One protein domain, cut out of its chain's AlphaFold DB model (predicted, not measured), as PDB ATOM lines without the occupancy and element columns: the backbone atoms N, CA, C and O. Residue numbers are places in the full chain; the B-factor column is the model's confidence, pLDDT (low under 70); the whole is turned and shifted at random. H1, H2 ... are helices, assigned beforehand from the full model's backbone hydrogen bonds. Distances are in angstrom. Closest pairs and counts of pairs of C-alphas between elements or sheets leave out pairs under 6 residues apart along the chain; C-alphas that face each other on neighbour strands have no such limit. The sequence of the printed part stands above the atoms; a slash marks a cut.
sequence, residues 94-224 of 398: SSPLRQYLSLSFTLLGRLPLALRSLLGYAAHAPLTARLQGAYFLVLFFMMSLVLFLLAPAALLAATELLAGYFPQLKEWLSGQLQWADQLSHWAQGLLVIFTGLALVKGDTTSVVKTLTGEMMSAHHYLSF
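This is residues 94 to 224 of the 398 residues of an uncharacterized protein of Gallaecimonas pentaromativorans (UniProt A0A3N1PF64). Two helical hairpins, H1 with H2 and H3 with H4, follow each other along the length of an elongated model. H5 crosses H3 and runs on to a corner, from which H6 folds back across H1. The printed part has 131 residues with six named helices, H1 to H6 in order, and no named strand: the class is all helix. The whole is loose, with a radius of gyration of the C-alphas of 18.6 A, and spans 60 by 34 by 28 A.

H1, residues 96 to 118, and H2, residues 127 to 144, form a hairpin at a shallow tilt of 27 degrees; their closest C-alphas, of Tyr 100 and Ser 144, are 5.2 A apart. H3, residues 146 to 163, meets H2 only through their link. H3 and H4, residues 167 to 176, form a hairpin at 32 degrees, a shallow tilt, closest at the C-alphas of Ala 163 and Lys 170, 5.3 A. H5, residues 178 to 201, touches H3 with residues 180 to 191 alone, at a steep tilt of 60 degrees; the closest C-alphas, of Leu 149 and Ala 187, are 4.9 A apart. H6, residues 204 to 224, touches H1 with residues 209 to 216 alone, at a steep tilt of 59 degrees, closest at the C-alphas of Leu 103 and Met 216, 6.5 A. H5 and H6 only just touch, with 3 pairs of C-alphas within 8 A, and only at the corner. Every O i to N i+4 pair is within hydrogen-bond range in H2, H4 and H6; the figures are 17 of 19 in H1, 12 of 14 in H3 and 18 of 20 in H5.

H1 begins at C-alpha 96 (-13.736, 194.674, 85.571), is 31.1 A long and has a kink of 38 degrees near residue 110. H5 is 35.1 A long and H6 29.2 A, ending at C-alpha 224 (-13.679, 173.489, 89.137).

The farthest C-alphas, of Pro 126 and Tyr 165, are 60.2 A apart. The printed part has no cut and no long link. Sixteen residues are under pLDDT 70, among them 197 to 205.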
ATOM      1  N   SER A  94     -18.847 190.823  89.050       84.12
ATOM      2  CA  SER A  94     -17.473 191.123  89.463       84.12
ATOM      3  C   SER A  94     -16.967 192.430  88.844       84.12
ATOM      4  O   SER A  94     -17.312 192.767  87.709       84.12
ATOM      5  N   SER A  95     -16.092 193.147  89.559       84.38
ATOM      6  CA  SER A  95     -15.452 194.353  89.024       84.38
ATOM      7  C   SER A  95     -14.606 194.023  87.783       84.38
ATOM      8  O   SER A  95     -13.970 192.963  87.757       84.38
ATOM      9  N   PRO A  96     -14.538 194.912  86.770       80.00
ATOM     10  CA  PRO A  96     -13.736 194.674  85.571       80.00
ATOM     11  C   PRO A  96     -12.290 194.298  85.905       80.00
ATOM     12  O   PRO A  96     -11.790 193.295  85.409       80.00
ATOM     13  N   LEU A  97     -11.652 195.020  86.836       80.75
ATOM     14  CA  LEU A  97     -10.285 194.732  87.280       80.75
ATOM     15  C   LEU A  97     -10.111 193.272  87.719       80.75
ATOM     16  O   LEU A  97      -9.201 192.592  87.252       80.75
ATOM     17  N   ARG A  98     -11.016 192.761  88.564       84.81
ATOM     18  CA  ARG A  98     -10.972 191.365  89.010       84.81
ATOM     19  C   ARG A  98     -11.127 190.396  87.840       84.81
ATOM     20  O   ARG A  98     -10.421 189.391  87.808       84.81
ATOM     21  N   GLN A  99     -12.031 190.681  86.901       82.81
ATOM     22  CA  GLN A  99     -12.270 189.829  85.732       82.81
ATOM     23  C   GLN A  99     -11.014 189.715  84.856       82.81
ATOM     24  O   GLN A  99     -10.550 188.608  84.605       82.81
ATOM     25  N   TYR A 100     -10.418 190.841  84.459       83.62
ATOM     26  CA  TYR A 100      -9.242 190.861  83.581       83.62
ATOM     27  C   TYR A 100      -7.977 190.303  84.247       83.62
ATOM     28  O   TYR A 100      -7.199 189.610  83.589       83.62
ATOM     29  N   LEU A 101      -7.776 190.556  85.549       85.56
ATOM     30  CA  LEU A 101      -6.683 189.941  86.311       85.56
ATOM     31  C   LEU A 101      -6.850 188.418  86.350       85.56
ATOM     32  O   LEU A 101      -5.925 187.683  86.009       85.56
ATOM     33  N   SER A 102      -8.047 187.945  86.712       88.81
ATOM     34  CA  SER A 102      -8.339 186.508  86.794       88.81
ATOM     35  C   SER A 102      -8.203 185.833  85.430       88.81
ATOM     36  O   SER A 102      -7.619 184.753  85.344       88.81
ATOM     37  N   LEU A 103      -8.675 186.484  84.362       88.56
ATOM     38  CA  LEU A 103      -8.525 186.007  82.990       88.56
ATOM     39  C   LEU A 103      -7.050 185.909  82.596       88.56
ATOM     40  O   LEU A 103      -6.629 184.872  82.095       88.56
ATOM     41  N   SER A 104      -6.246 186.933  82.880       87.88
ATOM     42  CA  SER A 104      -4.814 186.930  82.562       87.88
ATOM     43  C   SER A 104      -4.069 185.790  83.253       87.88
ATOM     44  O   SER A 104      -3.338 185.055  82.592       87.88
ATOM     45  N   PHE A 105      -4.289 185.580  84.556       90.25
ATOM     46  CA  PHE A 105      -3.673 184.458  85.277       90.25
ATOM     47  C   PHE A 105      -4.162 183.102  84.765       90.25
ATOM     48  O   PHE A 105      -3.371 182.171  84.617       90.25
ATOM     49  N   THR A 106      -5.453 183.004  84.449       90.69
ATOM     50  CA  THR A 106      -6.047 181.797  83.874       90.69
ATOM     51  C   THR A 106      -5.399 181.450  82.539       90.69
ATOM     52  O   THR A 106      -4.957 180.321  82.344       90.69
ATOM     53  N   LEU A 107      -5.303 182.415  81.625       90.31
ATOM     54  CA  LEU A 107      -4.716 182.226  80.301       90.31
ATOM     55  C   LEU A 107      -3.216 181.932  80.386       90.31
ATOM     56  O   LEU A 107      -2.752 181.009  79.721       90.31
ATOM     57  N   LEU A 108      -2.483 182.621  81.267       90.00
ATOM     58  CA  LEU A 108      -1.068 182.351  81.532       90.00
ATOM     59  C   LEU A 108      -0.849 180.898  81.979       90.00
ATOM     60  O   LEU A 108       0.017 180.208  81.443       90.00
ATOM     61  N   GLY A 109      -1.689 180.396  82.889       88.88
ATOM     62  CA  GLY A 109      -1.669 178.994  83.317       88.88
ATOM     63  C   GLY A 109      -2.032 177.993  82.211       88.88
ATOM     64  O   GLY A 109      -1.682 176.816  82.307       88.88
ATOM     65  N   ARG A 110      -2.706 178.435  81.140       88.75
ATOM     66  CA  ARG A 110      -3.100 177.597  79.993       88.75
ATOM     67  C   ARG A 110      -2.116 177.638  78.825       88.75
ATOM     68  O   ARG A 110      -2.154 176.719  78.006       88.75
ATOM     69  N   LEU A 111      -1.194 178.602  78.765       88.12
ATOM     70  CA  LEU A 111      -0.167 178.662  77.714       88.12
ATOM     71  C   LEU A 111       0.655 177.364  77.581       88.12
ATOM     72  O   LEU A 111       0.815 176.896  76.451       88.12
ATOM     73  N   PRO A 112       1.113 176.703  78.668       88.88
ATOM     74  CA  PRO A 112       1.840 175.438  78.541       88.88
ATOM     75  C   PRO A 112       1.004 174.328  77.896       88.88
ATOM     76  O   PRO A 112       1.537 173.519  77.138       88.88
ATOM     77  N   LEU A 113      -0.307 174.286  78.166       86.88
ATOM     78  CA  LEU A 113      -1.218 173.316  77.551       86.88
ATOM     79  C   LEU A 113      -1.438 173.622  76.069       86.88
ATOM     80  O   LEU A 113      -1.407 172.699  75.260       86.88
ATOM     81  N   ALA A 114      -1.584 174.897  75.700       87.12
ATOM     82  CA  ALA A 114      -1.671 175.301  74.300       87.12
ATOM     83  C   ALA A 114      -0.406 174.902  73.522       87.12
ATOM     84  O   ALA A 114      -0.505 174.295  72.457       87.12
ATOM     85  N   LEU A 115       0.784 175.136  74.087       88.56
ATOM     86  CA  LEU A 115       2.053 174.708  73.489       88.56
ATOM     87  C   LEU A 115       2.153 173.182  73.374       88.56
ATOM     88  O   LEU A 115       2.483 172.667  72.308       88.56
ATOM     89  N   ARG A 116       1.817 172.433  74.434       88.00
ATOM     90  CA  ARG A 116       1.800 170.958  74.400       88.00
ATOM     91  C   ARG A 116       0.834 170.413  73.354       88.00
ATOM     92  O   ARG A 116       1.178 169.463  72.653       88.00
ATOM     93  N   SER A 117      -0.344 171.024  73.238       86.56
ATOM     94  CA  SER A 117      -1.319 170.718  72.197       86.56
ATOM     95  C   SER A 117      -0.704 170.936  70.819       86.56
ATOM     96  O   SER A 117      -0.707 170.009  70.019       86.56
ATOM     97  N   LEU A 118      -0.083 172.090  70.549       88.00
ATOM     98  CA  LEU A 118       0.587 172.377  69.273       88.00
ATOM     99  C   LEU A 118       1.738 171.415  68.947       88.00
ATOM    100  O   LEU A 118       1.923 171.088  67.779       88.00
ATOM    101  N   LEU A 119       2.435 170.896  69.956       88.19
ATOM    102  CA  LEU A 119       3.483 169.882  69.802       88.19
ATOM    103  C   LEU A 119       2.946 168.445  69.652       88.19
ATOM    104  O   LEU A 119       3.724 167.527  69.416       88.19
ATOM    105  N   GLY A 120       1.630 168.232  69.766       80.62
ATOM    106  CA  GLY A 120       0.982 166.936  69.538       80.62
ATOM    107  C   GLY A 120       0.882 166.016  70.760       80.62
ATOM    108  O   GLY A 120       0.322 164.933  70.638       80.62
ATOM    109  N   TYR A 121       1.340 166.434  71.942       64.31
ATOM    110  CA  TYR A 121       1.408 165.570  73.134       64.31
ATOM    111  C   TYR A 121       0.052 165.273  73.813       64.31
ATOM    112  O   TYR A 121      -0.001 164.453  74.724       64.31
ATOM    113  N   ALA A 122      -1.037 165.938  73.409       63.94
ATOM    114  CA  ALA A 122      -2.383 165.762  73.982       63.94
ATOM    115  C   ALA A 122      -3.500 166.097  72.968       63.94
ATOM    116  O   ALA A 122      -4.553 166.639  73.318       63.94
ATOM    117  N   ALA A 123      -3.235 165.860  71.682       73.19
ATOM    118  CA  ALA A 123      -4.090 166.316  70.596       73.19
ATOM    119  C   ALA A 123      -5.271 165.368  70.353       73.19
ATOM    120  O   ALA A 123      -5.088 164.275  69.829       73.19
ATOM    121  N   HIS A 124      -6.477 165.829  70.686       81.31
ATOM    122  CA  HIS A 124      -7.734 165.158  70.328       81.31
ATOM    123  C   HIS A 124      -8.423 165.860  69.152       81.31
ATOM    124  O   HIS A 124      -9.091 165.227  68.342       81.31
ATOM    125  N   ALA A 125      -8.201 167.171  69.029       82.44
ATOM    126  CA  ALA A 125      -8.666 167.983  67.917       82.44
ATOM    127  C   ALA A 125      -7.666 167.984  66.736       82.44
ATOM    128  O   ALA A 125      -6.450 167.842  66.949       82.44
ATOM    129  N   PRO A 126      -8.136 168.211  65.492       85.00
ATOM    130  CA  PRO A 126      -7.269 168.345  64.323       85.00
ATOM    131  C   PRO A 126      -6.300 169.531  64.456       85.00
ATOM    132  O   PRO A 126      -6.532 170.481  65.209       85.00
ATOM    133  N   LEU A 127      -5.198 169.505  63.697       85.88
ATOM    134  CA  LEU A 127      -4.148 170.531  63.772       85.88
ATOM    135  C   LEU A 127      -4.685 171.951  63.527       85.88
ATOM    136  O   LEU A 127      -4.287 172.881  64.221       85.88
ATOM    137  N   THR A 128      -5.606 172.119  62.578       84.69
ATOM    138  CA  THR A 128      -6.245 173.410  62.275       84.69
ATOM    139  C   THR A 128      -7.003 173.968  63.477       84.69
ATOM    140  O   THR A 128      -6.852 175.145  63.803       84.69
ATOM    141  N   ALA A 129      -7.747 173.117  64.188       85.00
ATOM    142  CA  ALA A 129      -8.458 173.489  65.405       85.00
ATOM    143  C   ALA A 129      -7.513 173.828  66.557       85.00
ATOM    144  O   ALA A 129      -7.725 174.797  67.285       85.00
ATOM    145  N   ARG A 130      -6.414 173.082  66.689       89.44
ATOM    146  CA  ARG A 130      -5.359 173.382  67.665       89.44
ATOM    147  C   ARG A 130      -4.690 174.726  67.381       89.44
ATOM    148  O   ARG A 130      -4.513 175.517  68.299       89.44
ATOM    149  N   LEU A 131      -4.362 175.010  66.121       88.25
ATOM    150  CA  LEU A 131      -3.770 176.284  65.709       88.25
ATOM    151  C   LEU A 131      -4.717 177.459  65.965       88.25
ATOM    152  O   LEU A 131      -4.308 178.428  66.596       88.25
ATOM    153  N   GLN A 132      -5.979 177.365  65.535       89.12
ATOM    154  CA  GLN A 132      -6.953 178.437  65.767       89.12
ATOM    155  C   GLN A 132      -7.289 178.607  67.251       89.12
ATOM    156  O   GLN A 132      -7.390 179.738  67.712       89.12
ATOM    157  N   GLY A 133      -7.400 177.519  68.015       86.88
ATOM    158  CA  GLY A 133      -7.615 177.579  69.461       86.88
ATOM    159  C   GLY A 133      -6.454 178.240  70.202       86.88
ATOM    160  O   GLY A 133      -6.674 179.132  71.017       86.88
ATOM    161  N   ALA A 134      -5.211 177.869  69.883       87.56
ATOM    162  CA  ALA A 134      -4.029 178.495  70.466       87.56
ATOM    163  C   ALA A 134      -3.926 179.974  70.069       87.56
ATOM    164  O   ALA A 134      -3.665 180.822  70.919       87.56
ATOM    165  N   TYR A 135      -4.193 180.295  68.801       88.19
ATOM    166  CA  TYR A 135      -4.223 181.673  68.322       88.19
ATOM    167  C   TYR A 135      -5.301 182.501  69.037       88.19
ATOM    168  O   TYR A 135      -5.015 183.598  69.514       88.19
ATOM    169  N   PHE A 136      -6.504 181.950  69.212       86.06
ATOM    170  CA  PHE A 136      -7.580 182.581  69.972       86.06
ATOM    171  C   PHE A 136      -7.185 182.831  71.435       86.06
ATOM    172  O   PHE A 136      -7.393 183.934  71.934       86.06
ATOM    173  N   LEU A 137      -6.553 181.860  72.106       86.62
ATOM    174  CA  LEU A 137      -6.051 182.030  73.476       86.62
ATOM    175  C   LEU A 137      -5.004 183.147  73.578       86.62
ATOM    176  O   LEU A 137      -5.038 183.920  74.533       86.62
ATOM    177  N   VAL A 138      -4.100 183.259  72.599       85.19
ATOM    178  CA  VAL A 138      -3.098 184.335  72.547       85.19
ATOM    179  C   VAL A 138      -3.762 185.695  72.347       85.19
ATOM    180  O   VAL A 138      -3.436 186.632  73.073       85.19
ATOM    181  N   LEU A 139      -4.722 185.809  71.424       82.62
ATOM    182  CA  LEU A 139      -5.479 187.049  71.231       82.62
ATOM    183  C   LEU A 139      -6.207 187.457  72.515       82.62
ATOM    184  O   LEU A 139      -6.083 188.597  72.953       82.62
ATOM    185  N   PHE A 140      -6.905 186.522  73.162       81.50
ATOM    186  CA  PHE A 140      -7.595 186.784  74.427       81.50
ATOM    187  C   PHE A 140      -6.634 187.183  75.549       81.50
ATOM    188  O   PHE A 140      -6.966 188.044  76.360       81.50
ATOM    189  N   PHE A 141      -5.432 186.603  75.576       84.81
ATOM    190  CA  PHE A 141      -4.398 186.964  76.541       84.81
ATOM    191  C   PHE A 141      -3.886 188.383  76.297       84.81
ATOM    192  O   PHE A 141      -3.786 189.175  77.231       84.81
ATOM    193  N   MET A 142      -3.648 188.761  75.040       79.19
ATOM    194  CA  MET A 142      -3.304 190.143  74.697       79.19
ATOM    195  C   MET A 142      -4.414 191.122  75.100       79.19
ATOM    196  O   MET A 142      -4.122 192.185  75.645       79.19
ATOM    197  N   MET A 143      -5.682 190.756  74.889       75.81
ATOM    198  CA  MET A 143      -6.820 191.571  75.319       75.81
ATOM    199  C   MET A 143      -6.900 191.691  76.846       75.81
ATOM    200  O   MET A 143      -7.189 192.770  77.360       75.81
ATOM    201  N   SER A 144      -6.613 190.621  77.591       79.44
ATOM    202  CA  SER A 144      -6.649 190.651  79.056       79.44
ATOM    203  C   SER A 144      -5.498 191.462  79.664       79.44
ATOM    204  O   SER A 144      -5.652 192.029  80.748       79.44
ATOM    205  N   LEU A 145      -4.373 191.580  78.949       78.19
ATOM    206  CA  LEU A 145      -3.212 192.379  79.350       78.19
ATOM    207  C   LEU A 145      -3.416 193.895  79.234       78.19
ATOM    208  O   LEU A 145      -2.630 194.648  79.806       78.19
ATOM    209  N   VAL A 146      -4.472 194.370  78.567       73.56
ATOM    210  CA  VAL A 146      -4.739 195.813  78.417       73.56
ATOM    211  C   VAL A 146      -4.794 196.525  79.769       73.56
ATOM    212  O   VAL A 146      -4.214 197.596  79.916       73.56
ATOM    213  N   LEU A 147      -5.406 195.922  80.796       67.62
ATOM    214  CA  LEU A 147      -5.419 196.524  82.134       67.62
ATOM    215  C   LEU A 147      -4.032 196.588  82.788       67.62
ATOM    216  O   LEU A 147      -3.738 197.556  83.485       67.62
ATOM    217  N   PHE A 148      -3.177 195.589  82.555       69.00
ATOM    218  CA  PHE A 148      -1.797 195.612  83.051       69.00
ATOM    219  C   PHE A 148      -0.981 196.711  82.377       69.00
ATOM    220  O   PHE A 148      -0.153 197.338  83.023       69.00
ATOM    221  N   LEU A 149      -1.249 196.971  81.101       68.81
ATOM    222  CA  LEU A 149      -0.599 198.028  80.337       68.81
ATOM    223  C   LEU A 149      -1.105 199.425  80.727       68.81
ATOM    224  O   LEU A 149      -0.341 200.385  80.706       68.81
ATOM    225  N   LEU A 150      -2.362 199.545  81.159       70.31
ATOM    226  CA  LEU A 150      -2.910 200.801  81.677       70.31
ATOM    227  C   LEU A 150      -2.390 201.159  83.078       70.31
ATOM    228  O   LEU A 150      -2.374 202.337  83.430       70.31
ATOM    229  N   ALA A 151      -1.935 200.183  83.871       73.88
ATOM    230  CA  ALA A 151      -1.444 200.431  85.226       73.88
ATOM    231  C   ALA A 151      -0.191 201.340  85.277       73.88
ATOM    232  O   ALA A 151      -0.216 202.293  86.055       73.88
ATOM    233  N   PRO A 152       0.857 201.152  84.444       72.44
ATOM    234  CA  PRO A 152       1.964 202.103  84.320       72.44
ATOM    235  C   PRO A 152       1.514 203.520  83.959       72.44
ATOM    236  O   PRO A 152       1.985 204.476  84.563       72.44
ATOM    237  N   ALA A 153       0.568 203.673  83.026       73.44
ATOM    238  CA  ALA A 153       0.055 204.988  82.640       73.44
ATOM    239  C   ALA A 153      -0.701 205.672  83.794       73.44
ATOM    240  O   ALA A 153      -0.509 206.862  84.041       73.44
ATOM    241  N   ALA A 154      -1.512 204.917  84.541       76.69
ATOM    242  CA  ALA A 154      -2.188 205.415  85.737       76.69
ATOM    243  C   ALA A 154      -1.195 205.775  86.854       76.69
ATOM    244  O   ALA A 154      -1.374 206.787  87.528       76.69
ATOM    245  N   LEU A 155      -0.136 204.977  87.027       78.12
ATOM    246  CA  LEU A 155       0.931 205.241  87.988       78.12
ATOM    247  C   LEU A 155       1.686 206.524  87.628       78.12
ATOM    248  O   LEU A 155       1.833 207.384  88.487       78.12
ATOM    249  N   LEU A 156       2.087 206.693  86.364       76.88
ATOM    250  CA  LEU A 156       2.744 207.909  85.880       76.88
ATOM    251  C   LEU A 156       1.847 209.142  86.076       76.88
ATOM    252  O   LEU A 156       2.287 210.141  86.645       76.88
ATOM    253  N   ALA A 157       0.563 209.051  85.718       79.88
ATOM    254  CA  ALA A 157      -0.400 210.125  85.958       79.88
ATOM    255  C   ALA A 157      -0.542 210.459  87.456       79.88
ATOM    256  O   ALA A 157      -0.568 211.632  87.831       79.88
ATOM    257  N   ALA A 158      -0.574 209.447  88.329       81.19
ATOM    258  CA  ALA A 158      -0.603 209.647  89.775       81.19
ATOM    259  C   ALA A 158       0.688 210.300  90.294       81.19
ATOM    260  O   ALA A 158       0.616 211.174  91.156       81.19
ATOM    261  N   THR A 159       1.859 209.933  89.759       77.12
ATOM    262  CA  THR A 159       3.128 210.577  90.128       77.12
ATOM    263  C   THR A 159       3.187 212.040  89.699       77.12
ATOM    264  O   THR A 159       3.680 212.862  90.466       77.12
ATOM    265  N   GLU A 160       2.628 212.394  88.539       80.19
ATOM    266  CA  GLU A 160       2.524 213.790  88.093       80.19
ATOM    267  C   GLU A 160       1.555 214.607  88.962       80.19
ATOM    268  O   GLU A 160       1.845 215.748  89.313       80.19
ATOM    269  N   LEU A 161       0.439 214.014  89.398       82.38
ATOM    270  CA  LEU A 161      -0.474 214.664  90.344       82.38
ATOM    271  C   LEU A 161       0.174 214.869  91.721       82.38
ATOM    272  O   LEU A 161       0.081 215.952  92.296       82.38
ATOM    273  N   LEU A 162       0.860 213.848  92.245       78.88
ATOM    274  CA  LEU A 162       1.568 213.924  93.527       78.88
ATOM    275  C   LEU A 162       2.750 214.894  93.478       78.88
ATOM    276  O   LEU A 162       3.032 215.550  94.480       78.88
ATOM    277  N   ALA A 163       3.403 215.037  92.325       77.56
ATOM    278  CA  ALA A 163       4.478 216.001  92.123       77.56
ATOM    279  C   ALA A 163       4.042 217.450  92.368       77.56
ATOM    280  O   ALA A 163       4.854 218.248  92.837       77.56
ATOM    281  N   GLY A 164       2.772 217.779  92.109       78.56
ATOM    282  CA  GLY A 164       2.205 219.091  92.424       78.56
ATOM    283  C   GLY A 164       2.202 219.415  93.924       78.56
ATOM    284  O   GLY A 164       2.189 220.586  94.293       78.56
ATOM    285  N   TYR A 165       2.261 218.393  94.783       83.19
ATOM    286  CA  TYR A 165       2.256 218.528  96.241       83.19
ATOM    287  C   TYR A 165       3.608 218.172  96.888       83.19
ATOM    288  O   TYR A 165       3.960 218.751  97.914       83.19
ATOM    289  N   PHE A 166       4.382 217.250  96.299       85.25
ATOM    290  CA  PHE A 166       5.630 216.714  96.861       85.25
ATOM    291  C   PHE A 166       6.728 216.541  95.788       85.25
ATOM    292  O   PHE A 166       6.960 215.431  95.301       85.25
ATOM    293  N   PRO A 167       7.463 217.606  95.427       79.00
ATOM    294  CA  PRO A 167       8.429 217.569  94.322       79.00
ATOM    295  C   PRO A 167       9.629 216.635  94.567       79.00
ATOM    296  O   PRO A 167      10.080 215.967  93.643       79.00
ATOM    297  N   GLN A 168      10.102 216.504  95.813       81.62
ATOM    298  CA  GLN A 168      11.210 215.592  96.161       81.62
ATOM    299  C   GLN A 168      10.835 214.110  95.995       81.62
ATOM    300  O   GLN A 168      11.675 213.279  95.658       81.62
ATOM    301  N   LEU A 169       9.555 213.774  96.192       76.88
ATOM    302  CA  LEU A 169       9.050 212.419  95.977       76.88
ATOM    303  C   LEU A 169       9.015 212.073  94.479       76.88
ATOM    304  O   LEU A 169       9.235 210.916  94.121       76.88
ATOM    305  N   LYS A 170       8.801 213.069  93.604       76.00
ATOM    306  CA  LYS A 170       8.807 212.893  92.144       76.00
ATOM    307  C   LYS A 170      10.171 212.432  91.639       76.00
ATOM    308  O   LYS A 170      10.225 211.445  90.918       76.00
ATOM    309  N   GLU A 171      11.247 213.125  92.011       75.44
ATOM    310  CA  GLU A 171      12.606 212.790  91.550       75.44
ATOM    311  C   GLU A 171      13.039 211.392  91.995       75.44
ATOM    312  O   GLU A 171      13.664 210.653  91.235       75.44
ATOM    313  N   TRP A 172      12.662 210.998  93.213       79.75
ATOM    314  CA  TRP A 172      12.933 209.652  93.700       79.75
ATOM    315  C   TRP A 172      12.126 208.588  92.936       79.75
ATOM    316  O   TRP A 172      12.688 207.572  92.522       79.75
ATOM    317  N   LEU A 173      10.828 208.821  92.699       74.94
ATOM    318  CA  LEU A 173       9.958 207.878  91.983       74.94
ATOM    319  C   LEU A 173      10.305 207.758  90.496       74.94
ATOM    320  O   LEU A 173      10.329 206.645  89.976       74.94
ATOM    321  N   SER A 174      10.607 208.863  89.809       71.19
ATOM    322  CA  SER A 174      10.945 208.849  88.380       71.19
ATOM    323  C   SER A 174      12.233 208.069  88.103       71.19
ATOM    324  O   SER A 174      12.302 207.315  87.135       71.19
ATOM    325  N   GLY A 175      13.226 208.154  88.997       76.62
ATOM    326  CA  GLY A 175      14.451 207.354  88.912       76.62
ATOM    327  C   GLY A 175      14.209 205.845  89.040       76.62
ATOM    328  O   GLY A 175      14.877 205.057  88.376       76.62
ATOM    329  N   GLN A 176      13.227 205.432  89.849       80.25
ATOM    330  CA  GLN A 176      12.879 204.019  90.061       80.25
ATOM    331  C   GLN A 176      11.892 203.465  89.012       80.25
ATOM    332  O   GLN A 176      11.751 202.248  88.875       80.25
ATOM    333  N   LEU A 177      11.206 204.339  88.267       79.06
ATOM    334  CA  LEU A 177      10.128 203.991  87.332       79.06
ATOM    335  C   LEU A 177      10.511 204.121  85.849       79.06
ATOM    336  O   LEU A 177       9.632 204.096  84.997       79.06
ATOM    337  N   GLN A 178      11.798 204.169  85.495       78.06
ATOM    338  CA  GLN A 178      12.231 204.261  84.085       78.06
ATOM    339  C   GLN A 178      11.687 203.126  83.190       78.06
ATOM    340  O   GLN A 178      11.431 203.310  82.000       78.06
ATOM    341  N   TRP A 179      11.466 201.938  83.760       78.88
ATOM    342  CA  TRP A 179      10.820 200.814  83.070       78.88
ATOM    343  C   TRP A 179       9.344 201.093  82.740       78.88
ATOM    344  O   TRP A 179       8.822 200.582  81.745       78.88
ATOM    345  N   ALA A 180       8.665 201.901  83.560       74.25
ATOM    346  CA  ALA A 180       7.266 202.270  83.380       74.25
ATOM    347  C   ALA A 180       7.101 203.223  82.193       74.25
ATOM    348  O   ALA A 180       6.109 203.113  81.475       74.25
ATOM    349  N   ASP A 181       8.093 204.076  81.920       73.75
ATOM    350  CA  ASP A 181       8.099 204.925  80.729       73.75
ATOM    351  C   ASP A 181       8.123 204.080  79.455       73.75
ATOM    352  O   ASP A 181       7.270 204.263  78.589       73.75
ATOM    353  N   GLN A 182       9.016 203.089  79.347       78.12
ATOM    354  CA  GLN A 182       9.059 202.204  78.173       78.12
ATOM    355  C   GLN A 182       7.759 201.406  78.001       78.12
ATOM    356  O   GLN A 182       7.221 201.324  76.897       78.12
ATOM    357  N   LEU A 183       7.222 200.851  79.089       74.94
ATOM    358  CA  LEU A 183       5.952 200.121  79.064       74.94
ATOM    359  C   LEU A 183       4.757 201.021  78.726       74.94
ATOM    360  O   LEU A 183       3.834 200.566  78.051       74.94
ATOM    361  N   SER A 184       4.779 202.293  79.130       73.19
ATOM    362  CA  SER A 184       3.701 203.236  78.824       73.19
ATOM    363  C   SER A 184       3.603 203.547  77.328       73.19
ATOM    364  O   SER A 184       2.492 203.666  76.822       73.19
ATOM    365  N   HIS A 185       4.715 203.567  76.583       76.56
ATOM    366  CA  HIS A 185       4.689 203.755  75.124       76.56
ATOM    367  C   HIS A 185       3.990 202.587  74.411       76.56
ATOM    368  O   HIS A 185       3.141 202.795  73.541       76.56
ATOM    369  N   TRP A 186       4.284 201.348  74.819       74.19
ATOM    370  CA  TRP A 186       3.580 200.164  74.314       74.19
ATOM    371  C   TRP A 186       2.095 200.180  74.691       74.19
ATOM    372  O   TRP A 186       1.237 199.873  73.860       74.19
ATOM    373  N   ALA A 187       1.786 200.586  75.924       72.62
ATOM    374  CA  ALA A 187       0.418 200.725  76.401       72.62
ATOM    375  C   ALA A 187      -0.374 201.774  75.613       72.62
ATOM    376  O   ALA A 187      -1.519 201.521  75.252       72.62
ATOM    377  N   GLN A 188       0.234 202.922  75.304       74.44
ATOM    378  CA  GLN A 188      -0.371 203.979  74.494       74.44
ATOM    379  C   GLN A 188      -0.669 203.492  73.074       74.44
ATOM    380  O   GLN A 188      -1.779 203.696  72.589       74.44
ATOM    381  N   GLY A 189       0.271 202.790  72.430       76.06
ATOM    382  CA  GLY A 189       0.047 202.207  71.103       76.06
ATOM    383  C   GLY A 189      -1.137 201.236  71.084       76.06
ATOM    384  O   GLY A 189      -2.017 201.334  70.228       76.06
ATOM    385  N   LEU A 190      -1.215 200.342  72.074       71.44
ATOM    386  CA  LEU A 190      -2.345 199.422  72.214       71.44
ATOM    387  C   LEU A 190      -3.651 200.145  72.553       71.44
ATOM    388  O   LEU A 190      -4.687 199.811  71.984       71.44
ATOM    389  N   LEU A 191      -3.616 201.162  73.415       73.44
ATOM    390  CA  LEU A 191      -4.780 201.977  73.756       73.44
ATOM    391  C   LEU A 191      -5.335 202.710  72.530       73.44
ATOM    392  O   LEU A 191      -6.550 202.744  72.357       73.44
ATOM    393  N   VAL A 192      -4.478 203.252  71.661       76.44
ATOM    394  CA  VAL A 192      -4.896 203.888  70.400       76.44
ATOM    395  C   VAL A 192      -5.580 202.875  69.486       76.44
ATOM    396  O   VAL A 192      -6.650 203.170  68.957       76.44
ATOM    397  N   ILE A 193      -5.031 201.663  69.351       72.44
ATOM    398  CA  ILE A 193      -5.656 200.586  68.564       72.44
ATOM    399  C   ILE A 193      -7.023 200.211  69.151       72.44
ATOM    400  O   ILE A 193      -8.013 200.155  68.422       72.44
ATOM    401  N   PHE A 194      -7.104 200.001  70.467       69.00
ATOM    402  CA  PHE A 194      -8.356 199.669  71.152       69.00
ATOM    403  C   PHE A 194      -9.395 200.782  71.035       69.00
ATOM    404  O   PHE A 194     -10.559 200.498  70.768       69.00
ATOM    405  N   THR A 195      -8.982 202.039  71.185       68.81
ATOM    406  CA  THR A 195      -9.862 203.208  71.059       68.81
ATOM    407  C   THR A 195     -10.338 203.368  69.617       68.81
ATOM    408  O   THR A 195     -11.520 203.595  69.387       68.81
ATOM    409  N   GLY A 196      -9.463 203.166  68.628       71.12
ATOM    410  CA  GLY A 196      -9.835 203.157  67.213       71.12
ATOM    411  C   GLY A 196     -10.857 202.065  66.885       71.12
ATOM    412  O   GLY A 196     -11.861 202.333  66.231       71.12
ATOM    413  N   LEU A 197     -10.660 200.848  67.404       65.12
ATOM    414  CA  LEU A 197     -11.625 199.752  67.269       65.12
ATOM    415  C   LEU A 197     -12.950 200.050  67.989       65.12
ATOM    416  O   LEU A 197     -14.017 199.741  67.455       65.12
ATOM    417  N   ALA A 198     -12.891 200.675  69.168       63.88
ATOM    418  CA  ALA A 198     -14.062 201.111  69.925       63.88
ATOM    419  C   ALA A 198     -14.899 202.133  69.154       63.88
ATOM    420  O   ALA A 198     -16.115 201.995  69.071       63.88
ATOM    421  N   LEU A 199     -14.252 203.105  68.512       67.50
ATOM    422  CA  LEU A 199     -14.931 204.121  67.710       67.50
ATOM    423  C   LEU A 199     -15.632 203.533  66.474       67.50
ATOM    424  O   LEU A 199     -16.680 204.033  66.082       67.50
ATOM    425  N   VAL A 200     -15.094 202.460  65.883       67.69
ATOM    426  CA  VAL A 200     -15.684 201.807  64.698       67.69
ATOM    427  C   VAL A 200     -16.850 200.880  65.057       67.69
ATOM    428  O   VAL A 200     -17.816 200.796  64.302       67.69
ATOM    429  N   LYS A 201     -16.774 200.160  66.185       58.91
ATOM    430  CA  LYS A 201     -17.773 199.142  66.571       58.91
ATOM    431  C   LYS A 201     -18.756 199.572  67.669       58.91
ATOM    432  O   LYS A 201     -19.648 198.793  67.994       58.91
ATOM    433  N   GLY A 202     -18.631 200.777  68.226       64.56
ATOM    434  CA  GLY A 202     -19.484 201.252  69.319       64.56
ATOM    435  C   GLY A 202     -19.082 200.654  70.672       64.56
ATOM    436  O   GLY A 202     -17.912 200.702  71.044       64.56
ATOM    437  N   ASP A 203     -20.044 200.106  71.425       65.88
ATOM    438  CA  ASP A 203     -19.893 199.642  72.818       65.88
ATOM    439  C   ASP A 203     -19.019 198.375  72.974       65.88
ATOM    440  O   ASP A 203     -19.425 197.307  73.425       65.88
ATOM    441  N   THR A 204     -17.754 198.495  72.592       66.44
ATOM    442  CA  THR A 204     -16.726 197.461  72.736       66.44
ATOM    443  C   THR A 204     -16.469 197.103  74.195       66.44
ATOM    444  O   THR A 204     -16.085 195.972  74.486       66.44
ATOM    445  N   THR A 205     -16.723 198.023  75.127       68.94
ATOM    446  CA  THR A 205     -16.514 197.777  76.555       68.94
ATOM    447  C   THR A 205     -17.480 196.733  77.109       68.94
ATOM    448  O   THR A 205     -17.046 195.838  77.841       68.94
ATOM    449  N   SER A 206     -18.761 196.775  76.723       73.69
ATOM    450  CA  SER A 206     -19.738 195.766  77.144       73.69
ATOM    451  C   SER A 206     -19.514 194.421  76.458       73.69
ATOM    452  O   SER A 206     -19.630 193.382  77.115       73.69
ATOM    453  N   VAL A 207     -19.099 194.420  75.187       76.44
ATOM    454  CA  VAL A 207     -18.746 193.196  74.448       76.44
ATOM    455  C   VAL A 207     -17.567 192.487  75.110       76.44
ATOM    456  O   VAL A 207     -17.673 191.309  75.446       76.44
ATOM    457  N   VAL A 208     -16.461 193.193  75.374       76.50
ATOM    458  CA  VAL A 208     -15.278 192.591  76.013       76.50
ATOM    459  C   VAL A 208     -15.600 192.115  77.430       76.50
ATOM    460  O   VAL A 208     -15.182 191.020  77.811       76.50
ATOM    461  N   LYS A 209     -16.377 192.887  78.203       79.44
ATOM    462  CA  LYS A 209     -16.819 192.478  79.545       79.44
ATOM    463  C   LYS A 209     -17.660 191.198  79.496       79.44
ATOM    464  O   LYS A 209     -17.429 190.292  80.293       79.44
ATOM    465  N   THR A 210     -18.603 191.108  78.562       82.56
ATOM    466  CA  THR A 210     -19.475 189.934  78.404       82.56
ATOM    467  C   THR A 210     -18.662 188.705  78.017       82.56
ATOM    468  O   THR A 210     -18.710 187.702  78.724       82.56
ATOM    469  N   LEU A 211     -17.824 188.820  76.985       83.00
ATOM    470  CA  LEU A 211     -16.955 187.740  76.520       83.00
ATOM    471  C   LEU A 211     -15.974 187.264  77.603       83.00
ATOM    472  O   LEU A 211     -15.746 186.065  77.762       83.00
ATOM    473  N   THR A 212     -15.411 188.192  78.381       84.81
ATOM    474  CA  THR A 212     -14.539 187.862  79.519       84.81
ATOM    475  C   THR A 212     -15.309 187.090  80.585       84.81
ATOM    476  O   THR A 212     -14.830 186.063  81.063       84.81
ATOM    477  N   GLY A 213     -16.508 187.555  80.943       88.19
ATOM    478  CA  GLY A 213     -17.373 186.879  81.904       88.19
ATOM    479  C   GLY A 213     -17.757 185.468  81.455       88.19
ATOM    480  O   GLY A 213     -17.641 184.531  82.238       88.19
ATOM    481  N   GLU A 214     -18.140 185.299  80.189       89.69
ATOM    482  CA  GLU A 214     -18.475 184.001  79.591       89.69
ATOM    483  C   GLU A 214     -17.280 183.045  79.587       89.69
ATOM    484  O   GLU A 214     -17.406 181.907  80.042       89.69
ATOM    485  N   MET A 215     -16.103 183.509  79.155       89.50
ATOM    486  CA  MET A 215     -14.880 182.703  79.138       89.50
ATOM    487  C   MET A 215     -14.459 182.281  80.549       89.50
ATOM    488  O   MET A 215     -14.114 181.119  80.774       89.50
ATOM    489  N   MET A 216     -14.520 183.197  81.519       91.38
ATOM    490  CA  MET A 216     -14.213 182.889  82.917       91.38
ATOM    491  C   MET A 216     -15.210 181.896  83.505       91.38
ATOM    492  O   MET A 216     -14.809 180.930  84.153       91.38
ATOM    493  N   SER A 217     -16.500 182.077  83.239       92.75
ATOM    494  CA  SER A 217     -17.531 181.136  83.654       92.75
ATOM    495  C   SER A 217     -17.343 179.751  83.050       92.75
ATOM    496  O   SER A 217     -17.360 178.769  83.790       92.75
ATOM    497  N   ALA A 218     -17.108 179.656  81.740       93.62
ATOM    498  CA  ALA A 218     -16.833 178.389  81.069       93.62
ATOM    499  C   ALA A 218     -15.579 177.724  81.653       93.62
ATOM    500  O   ALA A 218     -15.606 176.549  82.014       93.62
ATOM    501  N   HIS A 219     -14.497 178.484  81.842       93.31
ATOM    502  CA  HIS A 219     -13.274 177.975  82.453       93.31
ATOM    503  C   HIS A 219     -13.516 177.408  83.857       93.31
ATOM    504  O   HIS A 219     -13.042 176.309  84.163       93.31
ATOM    505  N   HIS A 220     -14.233 178.145  84.707       93.31
ATOM    506  CA  HIS A 220     -14.524 177.739  86.079       93.31
ATOM    507  C   HIS A 220     -15.471 176.538  86.146       93.31
ATOM    508  O   HIS A 220     -15.271 175.637  86.963       93.31
ATOM    509  N   TYR A 221     -16.456 176.488  85.253       94.75
ATOM    510  CA  TYR A 221     -17.353 175.349  85.100       94.75
ATOM    511  C   TYR A 221     -16.576 174.078  84.730       94.75
ATOM    512  O   TYR A 221     -16.689 173.063  85.415       94.75
ATOM    513  N   LEU A 222     -15.721 174.158  83.704       94.31
ATOM    514  CA  LEU A 222     -14.942 173.023  83.199       94.31
ATOM    515  C   LEU A 222     -13.836 172.573  84.167       94.31
ATOM    516  O   LEU A 222     -13.573 171.378  84.277       94.31
ATOM    517  N   SER A 223     -13.174 173.510  84.855       92.44
ATOM    518  CA  SER A 223     -12.002 173.210  85.699       92.44
ATOM    519  C   SER A 223     -12.362 172.866  87.141       92.44
ATOM    520  O   SER A 223     -11.704 172.025  87.746       92.44
ATOM    521  N   PHE A 224     -13.376 173.528  87.701       91.50
ATOM    522  CA  PHE A 224     -13.679 173.489  89.137       91.50
ATOM    523  C   PHE A 224     -15.110 173.043  89.439       91.50
ATOM    524  O   PHE A 224     -15.547 173.152  90.581       91.50
TER     525      PHE A 224